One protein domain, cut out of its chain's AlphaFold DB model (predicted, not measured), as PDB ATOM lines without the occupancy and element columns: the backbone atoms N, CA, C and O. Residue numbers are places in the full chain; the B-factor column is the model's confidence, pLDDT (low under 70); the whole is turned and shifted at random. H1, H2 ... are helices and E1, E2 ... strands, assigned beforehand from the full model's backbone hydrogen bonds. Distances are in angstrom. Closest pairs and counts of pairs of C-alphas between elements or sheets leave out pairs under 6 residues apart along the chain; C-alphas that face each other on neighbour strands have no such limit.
ATOM      1  N   ALA A  14     152.447 210.349 247.106       90.06
ATOM      2  CA  ALA A  14     152.832 211.756 247.137       90.06
ATOM      3  C   ALA A  14     152.362 212.420 248.435       90.06
ATOM      4  O   ALA A  14     153.171 213.022 249.126       90.06
ATOM      5  N   GLN A  15     151.102 212.220 248.835       90.69
ATOM      6  CA  GLN A  15     150.568 212.777 250.085       90.69
ATOM      7  C   GLN A  15     151.358 212.311 251.321       90.69
ATOM      8  O   GLN A  15     151.701 213.121 252.184       90.69
ATOM      9  N   LYS A  16     151.724 211.022 251.378       91.88
ATOM     10  CA  LYS A  16     152.582 210.483 252.447       91.88
ATOM     11  C   LYS A  16     153.969 211.118 252.452       91.88
ATOM     12  O   LYS A  16     154.481 211.411 253.528       91.88
ATOM     13  N   LEU A  17     154.577 211.303 251.279       90.44
ATOM     14  CA  LEU A  17     155.904 211.902 251.154       90.44
ATOM     15  C   LEU A  17     155.886 213.387 251.530       90.44
ATOM     16  O   LEU A  17     156.724 213.806 252.318       90.44
ATOM     17  N   THR A  18     154.913 214.161 251.046       89.94
ATOM     18  CA  THR A  18     154.781 215.598 251.330       89.94
ATOM     19  C   THR A  18     154.720 215.885 252.829       89.94
ATOM     20  O   THR A  18     155.342 216.832 253.288       89.94
ATOM     21  N   LYS A  19     154.067 215.029 253.625       90.94
ATOM     22  CA  LYS A  19     154.040 215.148 255.097       90.94
ATOM     23  C   LYS A  19     155.410 215.014 255.775       90.94
ATOM     24  O   LYS A  19     155.530 215.346 256.952       90.94
ATOM     25  N   LEU A  20     156.401 214.458 255.080       91.06
ATOM     26  CA  LEU A  20     157.761 214.235 255.577       91.06
ATOM     27  C   LEU A  20     158.771 215.241 255.008       91.06
ATOM     28  O   LEU A  20     159.898 215.296 255.500       91.06
ATOM     29  N   LEU A  21     158.403 215.992 253.968       90.31
ATOM     30  CA  LEU A  21     159.265 216.998 253.354       90.31
ATOM     31  C   LEU A  21     159.193 218.312 254.138       90.31
ATOM     32  O   LEU A  21     158.158 218.649 254.707       90.31
ATOM     33  N   ASN A  22     160.303 219.055 254.157       89.06
ATOM     34  CA  ASN A  22     160.273 220.439 254.623       89.06
ATOM     35  C   ASN A  22     159.530 221.296 253.580       89.06
ATOM     36  O   ASN A  22     159.745 221.124 252.379       89.06
ATOM     37  N   GLU A  23     158.681 222.214 254.035       82.44
ATOM     38  CA  GLU A  23     157.949 223.145 253.169       82.44
ATOM     39  C   GLU A  23     158.911 224.017 252.345       82.44
ATOM     40  O   GLU A  23     158.606 224.345 251.205       82.44
ATOM     41  N   ASP A  24     160.117 224.288 252.859       85.62
ATOM     42  CA  ASP A  24     161.143 225.077 252.156       85.62
ATOM     43  C   ASP A  24     161.743 224.383 250.916       85.62
ATOM     44  O   ASP A  24     162.440 225.023 250.132       85.62
ATOM     45  N   ILE A  25     161.546 223.068 250.750       88.00
ATOM     46  CA  ILE A  25     162.148 222.275 249.656       88.00
ATOM     47  C   ILE A  25     161.102 221.606 248.759       88.00
ATOM     48  O   ILE A  25     161.452 220.772 247.921       88.00
ATOM     49  N   TYR A  26     159.819 221.910 248.960       93.00
ATOM     50  CA  TYR A  26     158.716 221.262 248.262       93.00
ATOM     51  C   TYR A  26     157.774 222.277 247.619       93.00
ATOM     52  O   TYR A  26     157.116 223.056 248.303       93.00
ATOM     53  N   THR A  27     157.633 222.174 246.299       94.06
ATOM     54  CA  THR A  27     156.647 222.932 245.524       94.06
ATOM     55  C   THR A  27     155.366 222.115 245.339       94.06
ATOM     56  O   THR A  27     155.357 221.085 244.657       94.06
ATOM     57  N   ASP A  28     154.251 222.586 245.909       91.69
ATOM     58  CA  ASP A  28     152.936 221.950 245.748       91.69
ATOM     59  C   ASP A  28     152.290 222.294 244.397       91.69
ATOM     60  O   ASP A  28     151.537 223.262 244.240       91.69
ATOM     61  N   LEU A  29     152.530 221.429 243.413       93.88
ATOM     62  CA  LEU A  29     151.876 221.514 242.108       93.88
ATOM     63  C   LEU A  29     150.440 220.973 242.104       93.88
ATOM     64  O   LEU A  29     149.668 221.326 241.210       93.88
ATOM     65  N   PHE A  30     150.032 220.150 243.077       91.56
ATOM     66  CA  PHE A  30     148.689 219.565 243.092       91.56
ATOM     67  C   PHE A  30     147.634 220.636 243.303       91.56
ATOM     68  O   PHE A  30     146.654 220.695 242.557       91.56
ATOM     69  N   ASN A  31     147.835 221.513 244.288       88.56
ATOM     70  CA  ASN A  31     146.901 222.600 244.541       88.56
ATOM     71  C   ASN A  31     146.776 223.521 243.318       88.56
ATOM     72  O   ASN A  31     145.666 223.885 242.923       88.56
ATOM     73  N   LYS A  32     147.897 223.844 242.662       91.06
ATOM     74  CA  LYS A  32     147.893 224.695 241.468       91.06
ATOM     75  C   LYS A  32     147.172 224.044 240.289       91.06
ATOM     76  O   LYS A  32     146.315 224.673 239.669       91.06
ATOM     77  N   LEU A  33     147.504 222.792 239.985       92.56
ATOM     78  CA  LEU A  33     146.982 222.077 238.821       92.56
ATOM     79  C   LEU A  33     145.530 221.618 239.002       92.56
ATOM     80  O   LEU A  33     144.838 221.456 238.001       92.56
ATOM     81  N   ASN A  34     145.042 221.454 240.236       90.06
ATOM     82  CA  ASN A  34     143.635 221.140 240.512       90.06
ATOM     83  C   ASN A  34     142.711 222.364 240.430       90.06
ATOM     84  O   ASN A  34     141.516 222.207 240.195       90.06
ATOM     85  N   ASN A  35     143.248 223.575 240.606       88.62
ATOM     86  CA  ASN A  35     142.475 224.823 240.647       88.62
ATOM     87  C   ASN A  35     142.657 225.695 239.390       88.62
ATOM     88  O   ASN A  35     142.464 226.910 239.425       88.62
ATOM     89  N   THR A  36     143.034 225.086 238.266       88.12
ATOM     90  CA  THR A  36     143.141 225.768 236.972       88.12
ATOM     91  C   THR A  36     141.783 225.914 236.280       88.12
ATOM     92  O   THR A  36     140.927 225.034 236.350       88.12
ATOM     93  N   THR A  37     141.591 227.014 235.552       84.75
ATOM     94  CA  THR A  37     140.408 227.244 234.703       84.75
ATOM     95  C   THR A  37     140.528 226.594 233.325       84.75
ATOM     96  O   THR A  37     139.519 226.311 232.679       84.75
ATOM     97  N   CYS A  38     141.757 226.346 232.872       88.31
ATOM     98  CA  CYS A  38     142.069 225.748 231.579       88.31
ATOM     99  C   CYS A  38     142.592 224.322 231.754       88.31
ATOM    100  O   CYS A  38     143.265 224.013 232.736       88.31
ATOM    101  N   VAL A  39     142.331 223.467 230.763       91.69
ATOM    102  CA  VAL A  39     142.854 222.095 230.720       91.69
ATOM    103  C   VAL A  39     144.386 222.129 230.762       91.69
ATOM    104  O   VAL A  39     145.008 222.712 229.876       91.69
ATOM    105  N   SER A  40     144.975 221.511 231.786       94.88
ATOM    106  CA  SER A  40     146.426 221.446 232.034       94.88
ATOM    107  C   SER A  40     147.047 220.093 231.682       94.88
ATOM    108  O   SER A  40     148.266 219.960 231.686       94.88
ATOM    109  N   TYR A  41     146.225 219.096 231.348       95.06
ATOM    110  CA  TYR A  41     146.666 217.762 230.950       95.06
ATOM    111  C   TYR A  41     146.155 217.400 229.572       95.06
ATOM    112  O   TYR A  41     145.035 217.747 229.194       95.06
ATOM    113  N   LEU A  42     146.984 216.678 228.830       93.31
ATOM    114  CA  LEU A  42     146.556 216.064 227.590       93.31
ATOM    115  C   LEU A  42     145.494 215.005 227.919       93.31
ATOM    116  O   LEU A  42     145.582 214.254 228.886       93.31
ATOM    117  N   LYS A  43     144.425 214.978 227.134       90.06
ATOM    118  CA  LYS A  43     143.297 214.062 227.302       90.06
ATOM    119  C   LYS A  43     143.656 212.619 226.943       90.06
ATOM    120  O   LYS A  43     142.984 211.696 227.408       90.06
ATOM    121  N   ARG A  44     144.622 212.429 226.045       87.25
ATOM    122  CA  ARG A  44     144.984 211.137 225.434       87.25
ATOM    123  C   ARG A  44     146.445 210.769 225.673       87.25
ATOM    124  O   ARG A  44     146.947 209.851 225.036       87.25
ATOM    125  N   ASP A  45     147.105 211.478 226.576       90.38
ATOM    126  CA  ASP A  45     148.498 211.273 226.938       90.38
ATOM    127  C   ASP A  45     148.649 211.347 228.462       90.38
ATOM    128  O   ASP A  45     147.835 211.970 229.146       90.38
ATOM    129  N   SER A  46     149.656 210.670 229.005       90.31
ATOM    130  CA  SER A  46     149.912 210.634 230.440       90.31
ATOM    131  C   SER A  46     150.492 211.934 231.003       90.31
ATOM    132  O   SER A  46     150.468 212.098 232.222       90.31
ATOM    133  N   HIS A  47     150.985 212.847 230.164       94.94
ATOM    134  CA  HIS A  47     151.653 214.084 230.561       94.94
ATOM    135  C   HIS A  47     150.697 215.278 230.674       94.94
ATOM    136  O   HIS A  47     149.594 215.326 230.114       94.94
ATOM    137  N   TRP A  48     151.159 216.308 231.383       96.25
ATOM    138  CA  TRP A  48     150.580 217.636 231.237       96.25
ATOM    139  C   TRP A  48     150.711 218.152 229.793       96.25
ATOM    140  O   TRP A  48     151.556 217.702 229.019       96.25
ATOM    141  N   ASN A  49     149.883 219.123 229.416       96.19
ATOM    142  CA  ASN A  49     150.143 219.914 228.214       96.19
ATOM    143  C   ASN A  49     151.136 221.048 228.547       96.19
ATOM    144  O   ASN A  49     151.459 221.278 229.714       96.19
ATOM    145  N   ASN A  50     151.604 221.798 227.549       96.75
ATOM    146  CA  ASN A  50     152.582 222.866 227.789       96.75
ATOM    147  C   ASN A  50     152.036 223.987 228.688       96.75
ATOM    148  O   ASN A  50     152.815 224.672 229.339       96.75
ATOM    149  N   TYR A  51     150.713 224.155 228.782       96.69
ATOM    150  CA  TYR A  51     150.120 225.072 229.755       96.69
ATOM    151  C   TYR A  51     150.237 224.551 231.190       96.69
ATOM    152  O   TYR A  51     150.611 225.310 232.078       96.69
ATOM    153  N   GLY A  52     149.979 223.263 231.427       97.06
ATOM    154  CA  GLY A  52     150.239 222.634 232.721       97.06
ATOM    155  C   GLY A  52     151.717 222.705 233.107       97.06
ATOM    156  O   GLY A  52     152.026 223.065 234.240       97.06
ATOM    157  N   ALA A  53     152.618 222.465 232.150       97.56
ATOM    158  CA  ALA A  53     154.055 222.626 232.349       97.56
ATOM    159  C   ALA A  53     154.432 224.076 232.687       97.56
ATOM    160  O   ALA A  53     155.183 224.302 233.630       97.56
ATOM    161  N   TYR A  54     153.858 225.064 231.991       97.56
ATOM    162  CA  TYR A  54     154.070 226.477 232.304       97.56
ATOM    163  C   TYR A  54     153.588 226.825 233.718       97.56
ATOM    164  O   TYR A  54     154.312 227.468 234.470       97.56
ATOM    165  N   LEU A  55     152.408 226.348 234.137       97.00
ATOM    166  CA  LEU A  55     151.943 226.520 235.522       97.00
ATOM    167  C   LEU A  55     152.899 225.879 236.537       97.00
ATOM    168  O   LEU A  55     153.132 226.468 237.590       97.00
ATOM    169  N   GLY A  56     153.447 224.704 236.216       96.88
ATOM    170  CA  GLY A  56     154.467 224.036 237.020       96.88
ATOM    171  C   GLY A  56     155.732 224.876 237.151       96.88
ATOM    172  O   GLY A  56     156.164 225.171 238.262       96.88
ATOM    173  N   PHE A  57     156.265 225.342 236.022       97.94
ATOM    174  CA  PHE A  57     157.399 226.260 235.967       97.94
ATOM    175  C   PHE A  57     157.165 227.505 236.835       97.94
ATOM    176  O   PHE A  57     158.018 227.816 237.660       97.94
ATOM    177  N   LYS A  58     155.998 228.161 236.724       96.88
ATOM    178  CA  LYS A  58     155.659 229.365 237.508       96.88
ATOM    179  C   LYS A  58     155.742 229.146 239.014       96.88
ATOM    180  O   LYS A  58     156.233 230.029 239.711       96.88
ATOM    181  N   GLU A  59     155.221 228.031 239.521       96.19
ATOM    182  CA  GLU A  59     155.290 227.751 240.959       96.19
ATOM    183  C   GLU A  59     156.717 227.394 241.385       96.19
ATOM    184  O   GLU A  59     157.168 227.895 242.409       96.19
ATOM    185  N   ILE A  60     157.462 226.641 240.565       96.75
ATOM    186  CA  ILE A  60     158.862 226.306 240.861       96.75
ATOM    187  C   ILE A  60     159.710 227.579 240.971       96.75
ATOM    188  O   ILE A  60     160.344 227.795 241.998       96.75
ATOM    189  N   ILE A  61     159.704 228.461 239.964       96.31
ATOM    190  CA  ILE A  61     160.536 229.679 240.011       96.31
ATOM    191  C   ILE A  61     160.116 230.625 241.142       96.31
ATOM    192  O   ILE A  61     160.961 231.289 241.736       96.31
ATOM    193  N   LYS A  62     158.820 230.648 241.483       95.25
ATOM    194  CA  LYS A  62     158.299 231.420 242.613       95.25
ATOM    195  C   LYS A  62     158.863 230.910 243.937       95.25
ATOM    196  O   LYS A  62     159.277 231.731 244.753       95.25
ATOM    197  N   ASP A  63     158.894 229.597 244.142       95.00
ATOM    198  CA  ASP A  63     159.422 228.987 245.366       95.00
ATOM    199  C   ASP A  63     160.957 229.077 245.437       95.00
ATOM    200  O   ASP A  63     161.513 229.207 246.524       95.00
ATOM    201  N   LEU A  64     161.642 229.151 244.287       94.94
ATOM    202  CA  LEU A  64     163.063 229.527 244.202       94.94
ATOM    203  C   LEU A  64     163.324 231.018 244.506       94.94
ATOM    204  O   LEU A  64     164.475 231.447 244.545       94.94
ATOM    205  N   GLY A  65     162.283 231.831 244.722       95.44
ATOM    206  CA  GLY A  65     162.404 233.260 245.025       95.44
ATOM    207  C   GLY A  65     162.636 234.159 243.804       95.44
ATOM    208  O   GLY A  65     162.864 235.363 243.966       95.44
ATOM    209  N   ILE A  66     162.532 233.610 242.593       96.25
ATOM    210  CA  ILE A  66     162.718 234.325 241.328       96.25
ATOM    211  C   ILE A  66     161.417 235.053 240.976       96.25
ATOM    212  O   ILE A  66     160.342 234.460 240.862       96.25
ATOM    213  N   LYS A  67     161.501 236.378 240.828       91.44
ATOM    214  CA  LYS A  67     160.321 237.250 240.670       91.44
ATOM    215  C   LYS A  67     160.012 237.630 239.229       91.44
ATOM    216  O   LYS A  67     158.888 238.047 238.953       91.44
ATOM    217  N   VAL A  68     161.007 237.550 238.351       92.25
ATOM    218  CA  VAL A  68     160.934 238.042 236.976       92.25
ATOM    219  C   VAL A  68     161.264 236.898 236.032       92.25
ATOM    220  O   VAL A  68     162.214 236.152 236.257       92.25
ATOM    221  N   GLU A  69     160.437 236.756 235.002       95.88
ATOM    222  CA  GLU A  69     160.720 235.846 233.902       95.88
ATOM    223  C   GLU A  69     161.648 236.528 232.912       95.88
ATOM    224  O   GLU A  69     161.409 237.671 232.526       95.88
ATOM    225  N   ASN A  70     162.668 235.806 232.466       96.69
ATOM    226  CA  ASN A  70     163.637 236.315 231.497       96.69
ATOM    227  C   ASN A  70     163.172 236.142 230.043       96.69
ATOM    228  O   ASN A  70     163.981 236.106 229.122       96.69
ATOM    229  N   PHE A  71     161.866 235.987 229.832       97.00
ATOM    230  CA  PHE A  71     161.232 235.861 228.526       97.00
ATOM    231  C   PHE A  71     159.789 236.360 228.587       97.00
ATOM    232  O   PHE A  71     159.143 236.340 229.636       97.00
ATOM    233  N   GLU A  72     159.249 236.705 227.426       97.00
ATOM    234  CA  GLU A  72     157.841 237.001 227.216       97.00
ATOM    235  C   GLU A  72     157.224 235.997 226.238       97.00
ATOM    236  O   GLU A  72     157.806 235.632 225.215       97.00
ATOM    237  N   ILE A  73     156.001 235.554 226.534       97.38
ATOM    238  CA  ILE A  73     155.198 234.764 225.596       97.38
ATOM    239  C   ILE A  73     154.502 235.739 224.645       97.38
ATOM    240  O   ILE A  73     153.570 236.443 225.035       97.38
ATOM    241  N   THR A  74     154.936 235.755 223.389       97.62
ATOM    242  CA  THR A  74     154.422 236.660 222.353       97.62
ATOM    243  C   THR A  74     153.182 236.107 221.661       97.62
ATOM    244  O   THR A  74     152.308 236.871 221.252       97.62
ATOM    245  N   GLU A  75     153.058 234.780 221.568       97.56
ATOM    246  CA  GLU A  75     151.898 234.121 220.969       97.56
ATOM    247  C   GLU A  75     151.546 232.808 221.671       97.56
ATOM    248  O   GLU A  75     152.403 232.099 222.200       97.56
ATOM    249  N   ILE A  76     150.259 232.450 221.612       96.75
ATOM    250  CA  ILE A  76     149.729 231.180 222.112       96.75
ATOM    251  C   ILE A  76     148.956 230.503 220.985       96.75
ATOM    252  O   ILE A  76     147.911 230.986 220.548       96.75
ATOM    253  N   ASN A  77     149.445 229.346 220.549       95.75
ATOM    254  CA  ASN A  77     148.873 228.571 219.460       95.75
ATOM    255  C   ASN A  77     148.303 227.251 219.983       95.75
ATOM    256  O   ASN A  77     148.977 226.513 220.695       95.75
ATOM    257  N   LYS A  78     147.067 226.920 219.601       94.81
ATOM    258  CA  LYS A  78     146.447 225.624 219.911       94.81
ATOM    259  C   LYS A  78     146.401 224.773 218.657       94.81
ATOM    260  O   LYS A  78     145.833 225.201 217.653       94.81
ATOM    261  N   LYS A  79     146.974 223.573 218.707       93.31
ATOM    262  CA  LYS A  79     147.005 222.656 217.561       93.31
ATOM    263  C   LYS A  79     146.577 221.262 217.973       93.31
ATOM    264  O   LYS A  79     147.001 220.749 219.003       93.31
ATOM    265  N   ARG A  80     145.753 220.634 217.135       90.69
ATOM    266  CA  ARG A  80     145.314 219.245 217.304       90.69
ATOM    267  C   ARG A  80     146.215 218.311 216.502       90.69
ATOM    268  O   ARG A  80     145.802 217.780 215.476       90.69
ATOM    269  N   GLU A  81     147.453 218.164 216.955       88.44
ATOM    270  CA  GLU A  81     148.494 217.389 216.261       88.44
ATOM    271  C   GLU A  81     149.273 216.441 217.181       88.44
ATOM    272  O   GLU A  81     150.102 215.668 216.710       88.44
ATOM    273  N   PHE A  82     149.012 216.469 218.490       85.62
ATOM    274  CA  PHE A  82     149.802 215.700 219.442       85.62
ATOM    275  C   PHE A  82     149.363 214.235 219.470       85.62
ATOM    276  O   PHE A  82     148.186 213.939 219.672       85.62
ATOM    277  N   ASN A  83     150.297 213.307 219.262       84.00
ATOM    278  CA  ASN A  83     150.026 211.874 219.354       84.00
ATOM    279  C   ASN A  83     150.331 211.392 220.778       84.00
ATOM    280  O   ASN A  83     151.494 211.349 221.170       84.00
ATOM    281  N   GLY A  84     149.281 211.080 221.538       80.00
ATOM    282  CA  GLY A  84     149.400 210.711 222.945       80.00
ATOM    283  C   GLY A  84     149.791 209.252 223.183       80.00
ATOM    284  O   GLY A  84     149.410 208.348 222.436       80.00
ATOM    285  N   ASP A  85     150.538 209.008 224.257       80.25
ATOM    286  CA  ASP A  85     151.016 207.679 224.643       80.25
ATOM    287  C   ASP A  85     149.881 206.691 224.985       80.25
ATOM    288  O   ASP A  85     149.956 205.521 224.602       80.25
ATOM    289  N   LEU A  86     148.789 207.148 225.608       77.44
ATOM    290  CA  LEU A  86     147.668 206.291 226.021       77.44
ATOM    291  C   LEU A  86     146.945 205.666 224.824       77.44
ATOM    292  O   LEU A  86     146.486 204.525 224.900       77.44
ATOM    293  N   ASP A  87     146.851 206.392 223.713       68.00
ATOM    294  CA  ASP A  87     146.248 205.882 222.481       68.00
ATOM    295  C   ASP A  87     147.062 204.737 221.890       68.00
ATOM    296  O   ASP A  87     146.502 203.692 221.550       68.00
ATOM    297  N   ASN A  88     148.385 204.909 221.844       63.75
ATOM    298  CA  ASN A  88     149.307 203.883 221.366       63.75
ATOM    299  C   ASN A  88     149.265 202.621 222.246       63.75
ATOM    300  O   ASN A  88     149.517 201.521 221.757       63.75
ATOM    301  N   MET A  89     148.903 202.758 223.527       70.81
ATOM    302  CA  MET A  89     148.742 201.633 224.453       70.81
ATOM    303  C   MET A  89     147.397 200.901 224.314       70.81
ATOM    304  O   MET A  89     147.335 199.704 224.595       70.81
ATOM    305  N   LEU A  90     146.319 201.590 223.918       69.56
ATOM    306  CA  LEU A  90     144.956 201.035 223.913       69.56
ATOM    307  C   LEU A  90     144.473 200.587 222.527       69.56
ATOM    308  O   LEU A  90     143.816 199.552 222.428       69.56
ATOM    309  N   TYR A  91     144.756 201.353 221.468       65.06
ATOM    310  CA  TYR A  91     144.268 201.093 220.107       65.06
ATOM    311  C   TYR A  91     145.265 201.600 219.043       65.06
ATOM    312  O   TYR A  91     145.203 202.769 218.660       65.06
ATOM    313  N   PRO A  92     146.126 200.721 218.491       62.75
ATOM    314  CA  PRO A  92     147.170 201.111 217.535       62.75
ATOM    315  C   PRO A  92     146.662 201.701 216.205       62.75
ATOM    316  O   PRO A  92     147.386 202.450 215.560       62.75
ATOM    317  N   ASP A  93     145.434 201.374 215.784       57.38
ATOM    318  CA  ASP A  93     144.904 201.663 214.435       57.38
ATOM    319  C   ASP A  93     143.859 202.804 214.414       57.38
ATOM    320  O   ASP A  93     142.989 202.882 213.551       57.38
ATOM    321  N   GLY A  94     143.886 203.689 215.420       56.91
ATOM    322  CA  GLY A  94     142.868 204.735 215.586       56.91
ATOM    323  C   GLY A  94     143.316 205.979 216.348       56.91
ATOM    324  O   GLY A  94     142.462 206.654 216.933       56.91
ATOM    325  N   SER A  95     144.621 206.276 216.374       62.56
ATOM    326  CA  SER A  95     145.172 207.412 217.123       62.56
ATOM    327  C   SER A  95     144.484 208.713 216.709       62.56
ATOM    328  O   SER A  95     144.537 209.121 215.543       62.56
ATOM    329  N   LYS A  96     143.829 209.376 217.664       76.06
ATOM    330  CA  LYS A  96     143.271 210.715 217.452       76.06
ATOM    331  C   LYS A  96     144.222 211.710 218.076       76.06
ATOM    332  O   LYS A  96     144.541 211.583 219.254       76.06
ATOM    333  N   TYR A  97     144.598 212.726 217.310       85.00
ATOM    334  CA  TYR A  97     145.443 213.785 217.829       85.00
ATOM    335  C   TYR A  97     144.760 214.542 218.968       85.00
ATOM    336  O   TYR A  97     143.570 214.897 218.905       85.00
ATOM    337  N   ASP A  98     145.546 214.802 220.001       87.75
ATOM    338  CA  ASP A  98     145.176 215.651 221.110       87.75
ATOM    339  C   ASP A  98     145.484 217.117 220.814       87.75
ATOM    340  O   ASP A  98     146.294 217.448 219.943       87.75
ATOM    341  N   GLU A  99     144.788 218.000 221.522       91.69
ATOM    342  CA  GLU A  99     145.053 219.433 221.454       91.69
ATOM    343  C   GLU A  99     146.210 219.794 222.386       91.69
ATOM    344  O   GLU A  99     146.132 219.591 223.596       91.69
ATOM    345  N   GLN A 100     147.268 220.358 221.814       94.06
ATOM    346  CA  GLN A 100     148.435 220.860 222.523       94.06
ATOM    347  C   GLN A 100     148.516 222.383 222.381       94.06
ATOM    348  O   GLN A 100     148.058 222.966 221.391       94.06
ATOM    349  N   ILE A 101     149.088 223.021 223.398       94.88
ATOM    350  CA  ILE A 101     149.358 224.456 223.431       94.88
ATOM    351  C   ILE A 101     150.831 224.662 223.083       94.88
ATOM    352  O   ILE A 101     151.694 223.962 223.592       94.88
ATOM    353  N   TYR A 102     151.128 225.618 222.217       96.19
ATOM    354  CA  TYR A 102     152.484 225.986 221.832       96.19
ATOM    355  C   TYR A 102     152.677 227.476 222.058       96.19
ATOM    356  O   TYR A 102     151.789 228.272 221.741       96.19
ATOM    357  N   TYR A 103     153.837 227.831 222.595       97.31
ATOM    358  CA  TYR A 103     154.208 229.204 222.884       97.31
ATOM    359  C   TYR A 103     155.227 229.689 221.863       97.31
ATOM    360  O   TYR A 103     156.155 228.961 221.510       97.31
ATOM    361  N   THR A 104     155.037 230.917 221.396       97.69
ATOM    362  CA  THR A 104     156.098 231.687 220.745       97.69
ATOM    363  C   THR A 104     156.676 232.621 221.799       97.69
ATOM    364  O   THR A 104     155.922 233.205 222.581       97.69
ATOM    365  N   PHE A 105     157.998 232.746 221.831       97.62
ATOM    366  CA  PHE A 105     158.718 233.572 222.796       97.62
ATOM    367  C   PHE A 105     159.393 234.749 222.095       97.62
ATOM    368  O   PHE A 105     159.649 234.696 220.889       97.62
ATOM    369  N   ASP A 106     159.668 235.811 222.842       97.44
ATOM    370  CA  ASP A 106     160.441 236.975 222.392       97.44
ATOM    371  C   ASP A 106     161.940 236.676 222.226       97.44
ATOM    372  O   ASP A 106     162.633 237.378 221.489       97.44
ATOM    373  N   ASN A 107     162.427 235.608 222.863       96.50
ATOM    374  CA  ASN A 107     163.816 235.183 222.797       96.50
ATOM    375  C   ASN A 107     164.003 233.669 222.579       96.50
ATOM    376  O   ASN A 107     163.064 232.861 222.509       96.50
ATOM    377  N   SER A 108     165.269 233.287 222.434       96.38
ATOM    378  CA  SER A 108     165.728 231.925 222.173       96.38
ATOM    379  C   SER A 108     166.899 231.557 223.079       96.38
ATOM    380  O   SER A 108     167.554 232.424 223.653       96.38
ATOM    381  N   PHE A 109     167.197 230.264 223.129       97.81
ATOM    382  CA  PHE A 109     168.380 229.691 223.762       97.81
ATOM    383  C   PHE A 109     169.095 228.771 222.766       97.81
ATOM    384  O   PHE A 109     168.560 228.437 221.705       97.81
ATOM    385  N   GLU A 110     170.290 228.327 223.130       98.25
ATOM    386  CA  GLU A 110     171.101 227.406 222.343       98.25
ATOM    387  C   GLU A 110     171.356 226.106 223.108       98.25
ATOM    388  O   GLU A 110     171.487 226.096 224.331       98.25
ATOM    389  N   PHE A 111     171.455 224.990 222.384       98.19
ATOM    390  CA  PHE A 111     171.940 223.736 222.953       98.19
ATOM    391  C   PHE A 111     173.471 223.727 222.948       98.19
ATOM    392  O   PHE A 111     174.092 223.862 221.895       98.19
ATOM    393  N   VAL A 112     174.081 223.512 224.114       96.62
ATOM    394  CA  VAL A 112     175.546 223.494 224.284       96.62
ATOM    395  C   VAL A 112     176.167 222.247 223.647       96.62
ATOM    396  O   VAL A 112     177.299 222.264 223.164       96.62
ATOM    397  N   SER A 113     175.421 221.142 223.629       87.81
ATOM    398  CA  SER A 113     175.839 219.866 223.052       87.81
ATOM    399  C   SER A 113     174.877 219.398 221.959       87.81
ATOM    400  O   SER A 113     173.876 220.045 221.648       87.81
ATOM    401  N   ARG A 114     175.190 218.263 221.320       90.38
ATOM    402  CA  ARG A 114     174.342 217.706 220.261       90.38
ATOM    403  C   ARG A 114     172.999 217.244 220.832       90.38
ATOM    404  O   ARG A 114     172.886 216.106 221.281       90.38
ATOM    405  N   PHE A 115     171.987 218.089 220.687       94.50
ATOM    406  CA  PHE A 115     170.593 217.755 220.940       94.50
ATOM    407  C   PHE A 115     170.039 216.847 219.837       94.50
ATOM    408  O   PHE A 115     170.104 217.176 218.648       94.50
ATOM    409  N   LYS A 116     169.514 215.682 220.217       94.69
ATOM    410  CA  LYS A 116     168.778 214.782 219.317       94.69
ATOM    411  C   LYS A 116     167.289 214.818 219.615       94.69
ATOM    412  O   LYS A 116     166.490 214.790 218.684       94.69
ATOM    413  N   SER A 117     166.927 214.825 220.895       95.12
ATOM    414  CA  SER A 117     165.537 214.818 221.344       95.12
ATOM    415  C   SER A 117     165.418 215.230 222.810       95.12
ATOM    416  O   SER A 117     166.378 215.127 223.570       95.12
ATOM    417  N   VAL A 118     164.206 215.597 223.234       92.81
ATOM    418  CA  VAL A 118     163.877 215.833 224.655       92.81
ATOM    419  C   VAL A 118     164.083 214.589 225.538       92.81
ATOM    420  O   VAL A 118     164.190 214.684 226.761       92.81
ATOM    421  N   ASP A 119     164.199 213.408 224.928       93.19
ATOM    422  CA  ASP A 119     164.462 212.155 225.626       93.19
ATOM    423  C   ASP A 119     165.942 211.882 225.908       93.19
ATOM    424  O   ASP A 119     166.236 210.903 226.602       93.19
ATOM    425  N   ASP A 120     166.858 212.735 225.435       95.88
ATOM    426  CA  ASP A 120     168.289 212.606 225.705       95.88
ATOM    427  C   ASP A 120     168.567 212.566 227.222       95.88
ATOM    428  O   ASP A 120     167.892 213.212 228.032       95.88
ATOM    429  N   ILE A 121     169.559 211.753 227.625       95.38
ATOM    430  CA  ILE A 121     169.860 211.510 229.049       95.38
ATOM    431  C   ILE A 121     170.261 212.810 229.748       95.38
ATOM    432  O   ILE A 121     169.808 213.066 230.864       95.38
ATOM    433  N   ILE A 122     171.103 213.597 229.077       96.38
ATOM    434  CA  ILE A 122     171.579 214.907 229.510       96.38
ATOM    435  C   ILE A 122     171.319 215.882 228.366       96.38
ATOM    436  O   ILE A 122     171.692 215.603 227.225       96.38
ATOM    437  N   ILE A 123     170.706 217.018 228.679       98.19
ATOM    438  CA  ILE A 123     170.501 218.143 227.766       98.19
ATOM    439  C   ILE A 123     171.093 219.370 228.446       98.19
ATOM    440  O   ILE A 123     170.788 219.634 229.604       98.19
ATOM    441  N   GLN A 124     171.941 220.105 227.734       98.31
ATOM    442  CA  GLN A 124     172.563 221.321 228.245       98.31
ATOM    443  C   GLN A 124     172.206 222.490 227.340       98.31
ATOM    444  O   GLN A 124     172.333 222.378 226.115       98.31
ATOM    445  N   THR A 125     171.774 223.591 227.938       98.56
ATOM    446  CA  THR A 125     171.367 224.801 227.224       98.56
ATOM    447  C   THR A 125     172.071 226.025 227.776       98.56
ATOM    448  O   THR A 125     172.451 226.051 228.947       98.56
ATOM    449  N   THR A 126     172.204 227.044 226.933       98.62
ATOM    450  CA  THR A 126     172.637 228.377 227.341       98.62
ATOM    451  C   THR A 126     171.751 229.457 226.731       98.62
ATOM    452  O   THR A 126     171.263 229.299 225.609       98.62
ATOM    453  N   SER A 127     171.525 230.544 227.461       98.12
ATOM    454  CA  SER A 127     170.735 231.690 227.015       98.12
ATOM    455  C   SER A 127     171.420 232.989 227.404       98.12
ATOM    456  O   SER A 127     171.722 233.208 228.570       98.12
ATOM    457  N   SER A 128     171.585 233.898 226.442       97.38
ATOM    458  CA  SER A 128     172.106 235.244 226.709       97.38
ATOM    459  C   SER A 128     171.119 236.152 227.451       97.38
ATOM    460  O   SER A 128     171.481 237.269 227.804       97.38
ATOM    461  N   HIS A 129     169.863 235.723 227.594       96.06
ATOM    462  CA  HIS A 129     168.819 236.454 228.318       96.06
ATOM    463  C   HIS A 129     168.583 235.878 229.715       96.06
ATOM    464  O   HIS A 129     167.949 236.535 230.530       96.06
ATOM    465  N   GLY A 130     169.056 234.655 229.970       95.62
ATOM    466  CA  GLY A 130     168.890 234.003 231.257       95.62
ATOM    467  C   GLY A 130     169.863 234.534 232.308       95.62
ATOM    468  O   GLY A 130     170.871 235.155 231.983       95.62
ATOM    469  N   GLU A 131     169.558 234.250 233.571       95.50
ATOM    470  CA  GLU A 131     170.381 234.599 234.734       95.50
ATOM    471  C   GLU A 131     170.624 233.347 235.577       95.50
ATOM    472  O   GLU A 131     169.766 232.468 235.620       95.50
ATOM    473  N   ASP A 132     171.764 233.268 236.263       97.94
ATOM    474  CA  ASP A 132     172.141 232.134 237.113       97.94
ATOM    475  C   ASP A 132     172.166 230.777 236.369       97.94
ATOM    476  O   ASP A 132     171.978 230.661 235.150       97.94
ATOM    477  N   SER A 133     172.431 229.709 237.117       98.38
ATOM    478  CA  SER A 133     172.509 228.346 236.606       98.38
ATOM    479  C   SER A 133     171.547 227.392 237.318       98.38
ATOM    480  O   SER A 133     171.324 227.484 238.525       98.38
ATOM    481  N   ALA A 134     170.977 226.440 236.572       98.50
ATOM    482  CA  ALA A 134     170.053 225.448 237.119       98.50
ATOM    483  C   ALA A 134     170.394 224.005 236.713       98.50
ATOM    484  O   ALA A 134     170.640 223.698 235.544       98.50
ATOM    485  N   LEU A 135     170.324 223.089 237.677       98.50
ATOM    486  CA  LEU A 135     170.339 221.645 237.455       98.50
ATOM    487  C   LEU A 135     168.933 221.084 237.657       98.50
ATOM    488  O   LEU A 135     168.382 221.152 238.753       98.50
ATOM    489  N   VAL A 136     168.361 220.491 236.612       98.19
ATOM    490  CA  VAL A 136     167.008 219.929 236.634       98.19
ATOM    491  C   VAL A 136     167.081 218.412 236.495       98.19
ATOM    492  O   VAL A 136     167.208 217.863 235.396       98.19
ATOM    493  N   PHE A 137     166.983 217.712 237.623       97.50
ATOM    494  CA  PHE A 137     166.668 216.288 237.632       97.50
ATOM    495  C   PHE A 137     165.191 216.108 237.326       97.50
ATOM    496  O   PHE A 137     164.349 216.817 237.872       97.50
ATOM    497  N   ARG A 138     164.866 215.178 236.436       96.31
ATOM    498  CA  ARG A 138     163.510 215.095 235.892       96.31
ATOM    499  C   ARG A 138     163.139 213.699 235.434       96.31
ATOM    500  O   ARG A 138     164.013 212.856 235.209       96.31
ATOM    501  N   ASP A 139     161.857 213.499 235.161       95.31
ATOM    502  CA  ASP A 139     161.383 212.397 234.328       95.31
ATOM    503  C   ASP A 139     160.804 212.889 232.986       95.31
ATOM    504  O   ASP A 139     161.242 213.901 232.441       95.31
ATOM    505  N   SER A 140     159.920 212.132 232.336       94.62
ATOM    506  CA  SER A 140     159.367 212.548 231.044       94.62
ATOM    507  C   SER A 140     158.459 213.784 231.144       94.62
ATOM    508  O   SER A 140     158.294 214.482 230.145       94.62
ATOM    509  N   PHE A 141     157.934 214.122 232.326       96.12
ATOM    510  CA  PHE A 141     157.160 215.350 232.552       96.12
ATOM    511  C   PHE A 141     158.006 216.611 232.393       96.12
ATOM    512  O   PHE A 141     157.568 217.567 231.742       96.12
ATOM    513  N   GLY A 142     159.249 216.587 232.873       96.56
ATOM    514  CA  GLY A 142     160.205 217.675 232.697       96.56
ATOM    515  C   GLY A 142     160.561 217.993 231.242       96.56
ATOM    516  O   GLY A 142     161.090 219.071 230.988       96.56
ATOM    517  N   ASN A 143     160.223 217.141 230.264       96.56
ATOM    518  CA  ASN A 143     160.429 217.453 228.841       96.56
ATOM    519  C   ASN A 143     159.746 218.773 228.442       96.56
ATOM    520  O   ASN A 143     160.323 219.566 227.702       96.56
ATOM    521  N   ALA A 144     158.538 219.023 228.954       96.88
ATOM    522  CA  ALA A 144     157.785 220.242 228.665       96.88
ATOM    523  C   ALA A 144     158.264 221.462 229.478       96.88
ATOM    524  O   ALA A 144     157.861 222.583 229.184       96.88
ATOM    525  N   LEU A 145     159.124 221.262 230.486       98.19
ATOM    526  CA  LEU A 145     159.732 222.346 231.266       98.19
ATOM    527  C   LEU A 145     160.990 222.918 230.604       98.19
ATOM    528  O   LEU A 145     161.348 224.061 230.885       98.19
ATOM    529  N   LEU A 146     161.645 222.142 229.732       97.94
ATOM    530  CA  LEU A 146     162.925 222.492 229.109       97.94
ATOM    531  C   LEU A 146     162.906 223.888 228.482       97.94
ATOM    532  O   LEU A 146     163.798 224.683 228.743       97.94
ATOM    533  N   ASP A 147     161.870 224.189 227.701       96.19
ATOM    534  CA  ASP A 147     161.758 225.432 226.932       96.19
ATOM    535  C   ASP A 147     161.709 226.680 227.841       96.19
ATOM    536  O   ASP A 147     162.273 227.722 227.508       96.19
ATOM    537  N   PHE A 148     161.078 226.566 229.016       98.31
ATOM    538  CA  PHE A 148     160.969 227.657 229.991       98.31
ATOM    539  C   PHE A 148     162.255 227.821 230.800       98.31
ATOM    540  O   PHE A 148     162.785 228.924 230.906       98.31
ATOM    541  N   PHE A 149     162.799 226.720 231.330       98.50
ATOM    542  CA  PHE A 149     164.045 226.757 232.099       98.50
ATOM    543  C   PHE A 149     165.220 227.238 231.247       98.50
ATOM    544  O   PHE A 149     165.988 228.082 231.696       98.50
ATOM    545  N   ALA A 150     165.333 226.752 230.010       98.19
ATOM    546  CA  ALA A 150     166.421 227.117 229.110       98.19
ATOM    547  C   ALA A 150     166.431 228.609 228.742       98.19
ATOM    548  O   ALA A 150     167.479 229.122 228.368       98.19
ATOM    549  N   ARG A 151     165.288 229.303 228.845       98.00
ATOM    550  CA  ARG A 151     165.201 230.764 228.687       98.00
ATOM    551  C   ARG A 151     165.401 231.515 229.992       98.00
ATOM    552  O   ARG A 151     165.964 232.603 229.970       98.00
ATOM    553  N   GLN A 152     164.925 230.949 231.100       98.44
ATOM    554  CA  GLN A 152     165.015 231.582 232.409       98.44
ATOM    555  C   GLN A 152     166.461 231.701 232.896       98.44
ATOM    556  O   GLN A 152     166.822 232.735 233.452       98.44
ATOM    557  N   PHE A 153     167.273 230.665 232.689       98.50
ATOM    558  CA  PHE A 153     168.619 230.575 233.250       98.50
ATOM    559  C   PHE A 153     169.709 230.718 232.189       98.50
ATOM    560  O   PHE A 153     169.523 230.299 231.043       98.50
ATOM    561  N   GLU A 154     170.856 231.295 232.562       98.44
ATOM    562  CA  GLU A 154     172.002 231.462 231.654       98.44
ATOM    563  C   GLU A 154     172.547 230.097 231.228       98.44
ATOM    564  O   GLU A 154     172.879 229.893 230.060       98.44
ATOM    565  N   THR A 155     172.621 229.155 232.172       98.38
ATOM    566  CA  THR A 155     173.055 227.774 231.934       98.38
ATOM    567  C   THR A 155     172.101 226.791 232.598       98.38
ATOM    568  O   THR A 155     171.826 226.892 233.792       98.38
ATOM    569  N   VAL A 156     171.640 225.785 231.852       98.38
ATOM    570  CA  VAL A 156     170.821 224.701 232.418       98.38
ATOM    571  C   VAL A 156     171.348 223.339 232.018       98.38
ATOM    572  O   VAL A 156     171.666 223.110 230.852       98.38
ATOM    573  N   GLU A 157     171.362 222.410 232.970       98.25
ATOM    574  CA  GLU A 157     171.499 220.982 232.702       98.25
ATOM    575  C   GLU A 157     170.216 220.236 233.092       98.25
ATOM    576  O   GLU A 157     169.852 220.159 234.260       98.25
ATOM    577  N   PHE A 158     169.543 219.637 232.112       97.75
ATOM    578  CA  PHE A 158     168.452 218.688 232.321       97.75
ATOM    579  C   PHE A 158     169.006 217.265 232.339       97.75
ATOM    580  O   PHE A 158     169.666 216.843 231.388       97.75
ATOM    581  N   SER A 159     168.677 216.489 233.371       96.50
ATOM    582  CA  SER A 159     169.127 215.104 233.524       96.50
ATOM    583  C   SER A 159     167.975 214.164 233.885       96.50
ATOM    584  O   SER A 159     167.334 214.316 234.922       96.50
ATOM    585  N   ARG A 160     167.741 213.141 233.050       95.19
ATOM    586  CA  ARG A 160     166.885 211.977 233.399       95.19
ATOM    587  C   ARG A 160     167.676 210.793 233.943       95.19
ATOM    588  O   ARG A 160     167.149 209.681 234.002       95.19
ATOM    589  N   ALA A 161     168.964 210.971 234.230       92.44
ATOM    590  CA  ALA A 161     169.785 209.875 234.716       92.44
ATOM    591  C   ALA A 161     169.273 209.408 236.086       92.44
ATOM    592  O   ALA A 161     169.143 210.207 237.012       92.44
ATOM    593  N   VAL A 162     169.013 208.106 236.204       87.38
ATOM    594  CA  VAL A 162     168.744 207.432 237.477       87.38
ATOM    595  C   VAL A 162     169.837 206.375 237.662       87.38
ATOM    596  O   VAL A 162     170.031 205.555 236.759       87.38
ATOM    597  N   PRO A 163     170.567 206.376 238.788       89.56
ATOM    598  CA  PRO A 163     170.424 207.275 239.941       89.56
ATOM    599  C   PRO A 163     170.869 208.725 239.664       89.56
ATOM    600  O   PRO A 163     171.703 208.975 238.790       89.56
ATOM    601  N   TYR A 164     170.312 209.669 240.429       90.94
ATOM    602  CA  TYR A 164     170.624 211.096 240.314       90.94
ATOM    603  C   TYR A 164     172.063 211.396 240.764       90.94
ATOM    604  O   TYR A 164     172.528 210.884 241.785       90.94
ATOM    605  N   GLN A 165     172.758 212.235 239.991       90.81
ATOM    606  CA  GLN A 165     174.150 212.651 240.217       90.81
ATOM    607  C   GLN A 165     174.195 213.888 241.122       90.81
ATOM    608  O   GLN A 165     174.455 215.003 240.664       90.81
ATOM    609  N   LEU A 166     173.858 213.706 242.402       88.38
ATOM    610  CA  LEU A 166     173.713 214.803 243.368       88.38
ATOM    611  C   LEU A 166     175.012 215.587 243.603       88.38
ATOM    612  O   LEU A 166     174.958 216.739 244.019       88.38
ATOM    613  N   GLU A 167     176.176 215.010 243.311       90.69
ATOM    614  CA  GLU A 167     177.472 215.681 243.402       90.69
ATOM    615  C   GLU A 167     177.578 216.923 242.508       90.69
ATOM    616  O   GLU A 167     178.344 217.831 242.832       90.69
ATOM    617  N   LYS A 168     176.792 216.976 241.423       92.31
ATOM    618  CA  LYS A 168     176.713 218.127 240.518       92.31
ATOM    619  C   LYS A 168     175.981 219.315 241.125       92.31
ATOM    620  O   LYS A 168     176.186 220.427 240.671       92.31
ATOM    621  N   ALA A 169     175.158 219.109 242.156       93.06
ATOM    622  CA  ALA A 169     174.357 220.169 242.769       93.06
ATOM    623  C   ALA A 169     175.191 221.376 243.226       93.06
ATOM    624  O   ALA A 169     174.701 222.494 243.219       93.06
ATOM    625  N   LYS A 170     176.456 221.156 243.604       94.56
ATOM    626  CA  LYS A 170     177.379 222.212 244.049       94.56
ATOM    627  C   LYS A 170     177.854 223.148 242.928       94.56
ATOM    628  O   LYS A 170     178.441 224.180 243.232       94.56
ATOM    629  N   ASP A 171     177.688 222.736 241.672       96.62
ATOM    630  CA  ASP A 171     178.178 223.452 240.492       96.62
ATOM    631  C   ASP A 171     177.089 224.362 239.883       96.62
ATOM    632  O   ASP A 171     177.337 224.990 238.857       96.62
ATOM    633  N   PHE A 172     175.897 224.417 240.495       98.06
ATOM    634  CA  PHE A 172     174.746 225.194 240.029       98.06
ATOM    635  C   PHE A 172     174.147 226.033 241.162       98.06
ATOM    636  O   PHE A 172     174.197 225.637 242.327       98.06
ATOM    637  N   ASP A 173     173.537 227.164 240.812       98.00
ATOM    638  CA  ASP A 173     172.891 228.069 241.772       98.00
ATOM    639  C   ASP A 173     171.560 227.497 242.277       98.00
ATOM    640  O   ASP A 173     171.237 227.595 243.462       98.00
ATOM    641  N   TYR A 174     170.814 226.834 241.387       97.94
ATOM    642  CA  TYR A 174     169.541 226.191 241.701       97.94
ATOM    643  C   TYR A 174     169.530 224.717 241.303       97.94
ATOM    644  O   TYR A 174     170.059 224.312 240.266       97.94
ATOM    645  N   VAL A 175     168.847 223.904 242.109       97.38
ATOM    646  CA  VAL A 175     168.633 222.482 241.831       97.38
ATOM    647  C   VAL A 175     167.154 222.163 241.968       97.38
ATOM    648  O   VAL A 175     166.547 222.425 243.003       97.38
ATOM    649  N   VAL A 176     166.582 221.569 240.924       97.69
ATOM    650  CA  VAL A 176     165.178 221.165 240.868       97.69
ATOM    651  C   VAL A 176     165.107 219.667 240.611       97.69
ATOM    652  O   VAL A 176     165.773 219.148 239.717       97.69
ATOM    653  N   LEU A 177     164.278 218.973 241.388       96.12
ATOM    654  CA  LEU A 177     163.901 217.588 241.138       96.12
ATOM    655  C   LEU A 177     162.415 217.534 240.786       96.12
ATOM    656  O   LEU A 177     161.549 217.623 241.653       96.12
ATOM    657  N   GLU A 178     162.134 217.378 239.501       96.62
ATOM    658  CA  GLU A 178     160.805 217.099 238.974       96.62
ATOM    659  C   GLU A 178     160.591 215.581 238.941       96.62
ATOM    660  O   GLU A 178     161.416 214.832 238.414       96.62
ATOM    661  N   ILE A 179     159.502 215.109 239.545       95.25
ATOM    662  CA  ILE A 179     159.174 213.686 239.550       95.25
ATOM    663  C   ILE A 179     157.676 213.462 239.739       95.25
ATOM    664  O   ILE A 179     157.055 214.019 240.649       95.25
ATOM    665  N   VAL A 180     157.087 212.577 238.934       94.75
ATOM    666  CA  VAL A 180     155.698 212.156 239.148       94.75
ATOM    667  C   VAL A 180     155.561 211.078 240.221       94.75
ATOM    668  O   VAL A 180     156.452 210.256 240.425       94.75
ATOM    669  N   GLU A 181     154.382 211.002 240.855       92.81
ATOM    670  CA  GLU A 181     154.121 210.072 241.969       92.81
ATOM    671  C   GLU A 181     154.493 208.611 241.641       92.81
ATOM    672  O   GLU A 181     155.083 207.912 242.467       92.81
ATOM    673  N   ARG A 182     154.202 208.147 240.416       92.12
ATOM    674  CA  ARG A 182     154.520 206.773 239.980       92.12
ATOM    675  C   ARG A 182     156.024 206.474 239.929       92.12
ATOM    676  O   ARG A 182     156.402 205.308 239.985       92.12
ATOM    677  N   ASN A 183     156.856 207.510 239.838       94.00
ATOM    678  CA  ASN A 183     158.307 207.419 239.733       94.00
ATOM    679  C   ASN A 183     159.021 207.649 241.071       94.00
ATOM    680  O   ASN A 183     160.229 207.440 241.128       94.00
ATOM    681  N   LEU A 184     158.315 207.974 242.163       92.25
ATOM    682  CA  LEU A 184     158.913 208.114 243.500       92.25
ATOM    683  C   LEU A 184     159.827 206.947 243.931       92.25
ATOM    684  O   LEU A 184     160.825 207.222 244.597       92.25
ATOM    685  N   PRO A 185     159.588 205.671 243.549       90.19
ATOM    686  CA  PRO A 185     160.540 204.597 243.833       90.19
ATOM    687  C   PRO A 185     161.961 204.836 243.292       90.19
ATOM    688  O   PRO A 185     162.911 204.289 243.847       90.19
ATOM    689  N   ASN A 186     162.141 205.678 242.268       89.38
ATOM    690  CA  ASN A 186     163.462 206.044 241.746       89.38
ATOM    691  C   ASN A 186     164.325 206.760 242.795       89.38
ATOM    692  O   ASN A 186     165.545 206.626 242.757       89.38
ATOM    693  N   LEU A 187     163.710 207.436 243.774       87.62
ATOM    694  CA  LEU A 187     164.404 208.083 244.895       87.62
ATOM    695  C   LEU A 187     165.073 207.083 245.844       87.62
ATOM    696  O   LEU A 187     165.977 207.448 246.587       87.62
ATOM    697  N   LEU A 188     164.632 205.822 245.828       84.38
ATOM    698  CA  LEU A 188     165.218 204.754 246.640       84.38
ATOM    699  C   LEU A 188     166.487 204.173 246.006       84.38
ATOM    700  O   LEU A 188     167.218 203.435 246.668       84.38
ATOM    701  N   SER A 189     166.746 204.476 244.730       77.38
ATOM    702  CA  SER A 189     167.995 204.080 244.084       77.38
ATOM    703  C   SER A 189     169.132 204.904 244.690       77.38
ATOM    704  O   SER A 189     169.039 206.133 244.683       77.38
TER     705      SER A 189
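This is residues 14 to 189 of the 194 residues of an uncharacterized protein of Epulopiscium sp. SCG-D08WGA-EpuloA1 (UniProt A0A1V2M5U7). A four-stranded sheet has the helix H5 along one face and the short helix H6 on the other, and H3 packs on H5 from the side away from the sheet, crossing it steeply. A two-stranded ribbon, E1 and E2, reaches past the start of H3 toward H4, far out at one end; H2 packs on H3, while H1 and H7 come close together away from the sheet. The printed part has 176 residues with seven named helices and six named strands, in the order H1 H2 H3 E1 H4 E2 E3 E4 H5 E5 H6 E6 H7. The sheet E3 E5 E4 E6 is mixed, the ribbon antiparallel and the class mixed; the whole is compact, with a radius of gyration of the C-alphas of 16.5 A and spans of 48 by 41 by 34 A.

Start at H1, residues 14 to 18: it is close to H7, residues 181 to 188, but not clearly touching, with the closest C-alphas, Ala 14 and Glu 181, 5.6 A apart. H2, residues 29 to 34, and H3, residues 50 to 63, form a helical hairpin; they touch at Leu 29 and Gly 56, whose C-alphas are 6.2 A apart, at a steep tilt of 45 degrees, opposite ways. H3 touches H5, residues 141 to 152, at a steep tilt of 60 degrees, the same way; their closest C-alphas, Ala 53 and Ala 144, are 5.8 A apart. Next, E1, residues 73 to 82, bends by 68 degrees at residue 79 and is antiparallel to E2, residues 98 to 105, with N 77 and O 102 2.8 A apart. H4, residues 85 to 90, touches no helix. In the sheet, E3, residues 122 to 126, is antiparallel to E5, residues 155 to 159, with N 123 and O 158 2.9 A apart. E4, residues 133 to 137, is parallel to E5, with N 136 and O 157 2.8 A apart, and to E6, residues 174 to 177, with N 137 and O 176 2.8 A apart. E4, H5, E5 make a strand-helix-strand unit, two parallel neighbour strands with a helix between them in the chain; its crossover is right-handed. H5 lies over E5 at a height over the sheet of 8.9 A; its closest C-alphas to E5 are Ala 150 and Val 156, 6.0 A apart. H6, residues 166 to 171, lies over E4 on the opposite face at 9.2 A; E5, H6, E6 make a split unit, with E4 between its strands, also right-handed. Every O i to N i+4 pair is within hydrogen-bond range in H1, H2, H3 and H4, against 4 of 8 in H5, 0 of 2 in H6 and 0 of 4 in H7; O i to N i+3 pairs within range number 2 of 3 in H6 and 4 of 5 in H7.

Find C-alpha 14 at (152.832, 211.756, 247.137), where H1 begins. H3 runs 19.8 A from C-alpha 50 at (152.582, 222.866, 227.789), E1 20.7 A, E2 22.5 A and H5 18.0 A. H7 ends at C-alpha 188, at (165.218, 204.754, 246.640).

The C-alphas farthest apart, Asp 93 and Lys 170, are 48.5 A apart. The printed part has no cut; the links H2 to H3 and E2 to E3 are long. Look for pLDDT under 70 at residues 87 to 88 and 90 to 95; the mean of the printed part is 92.2.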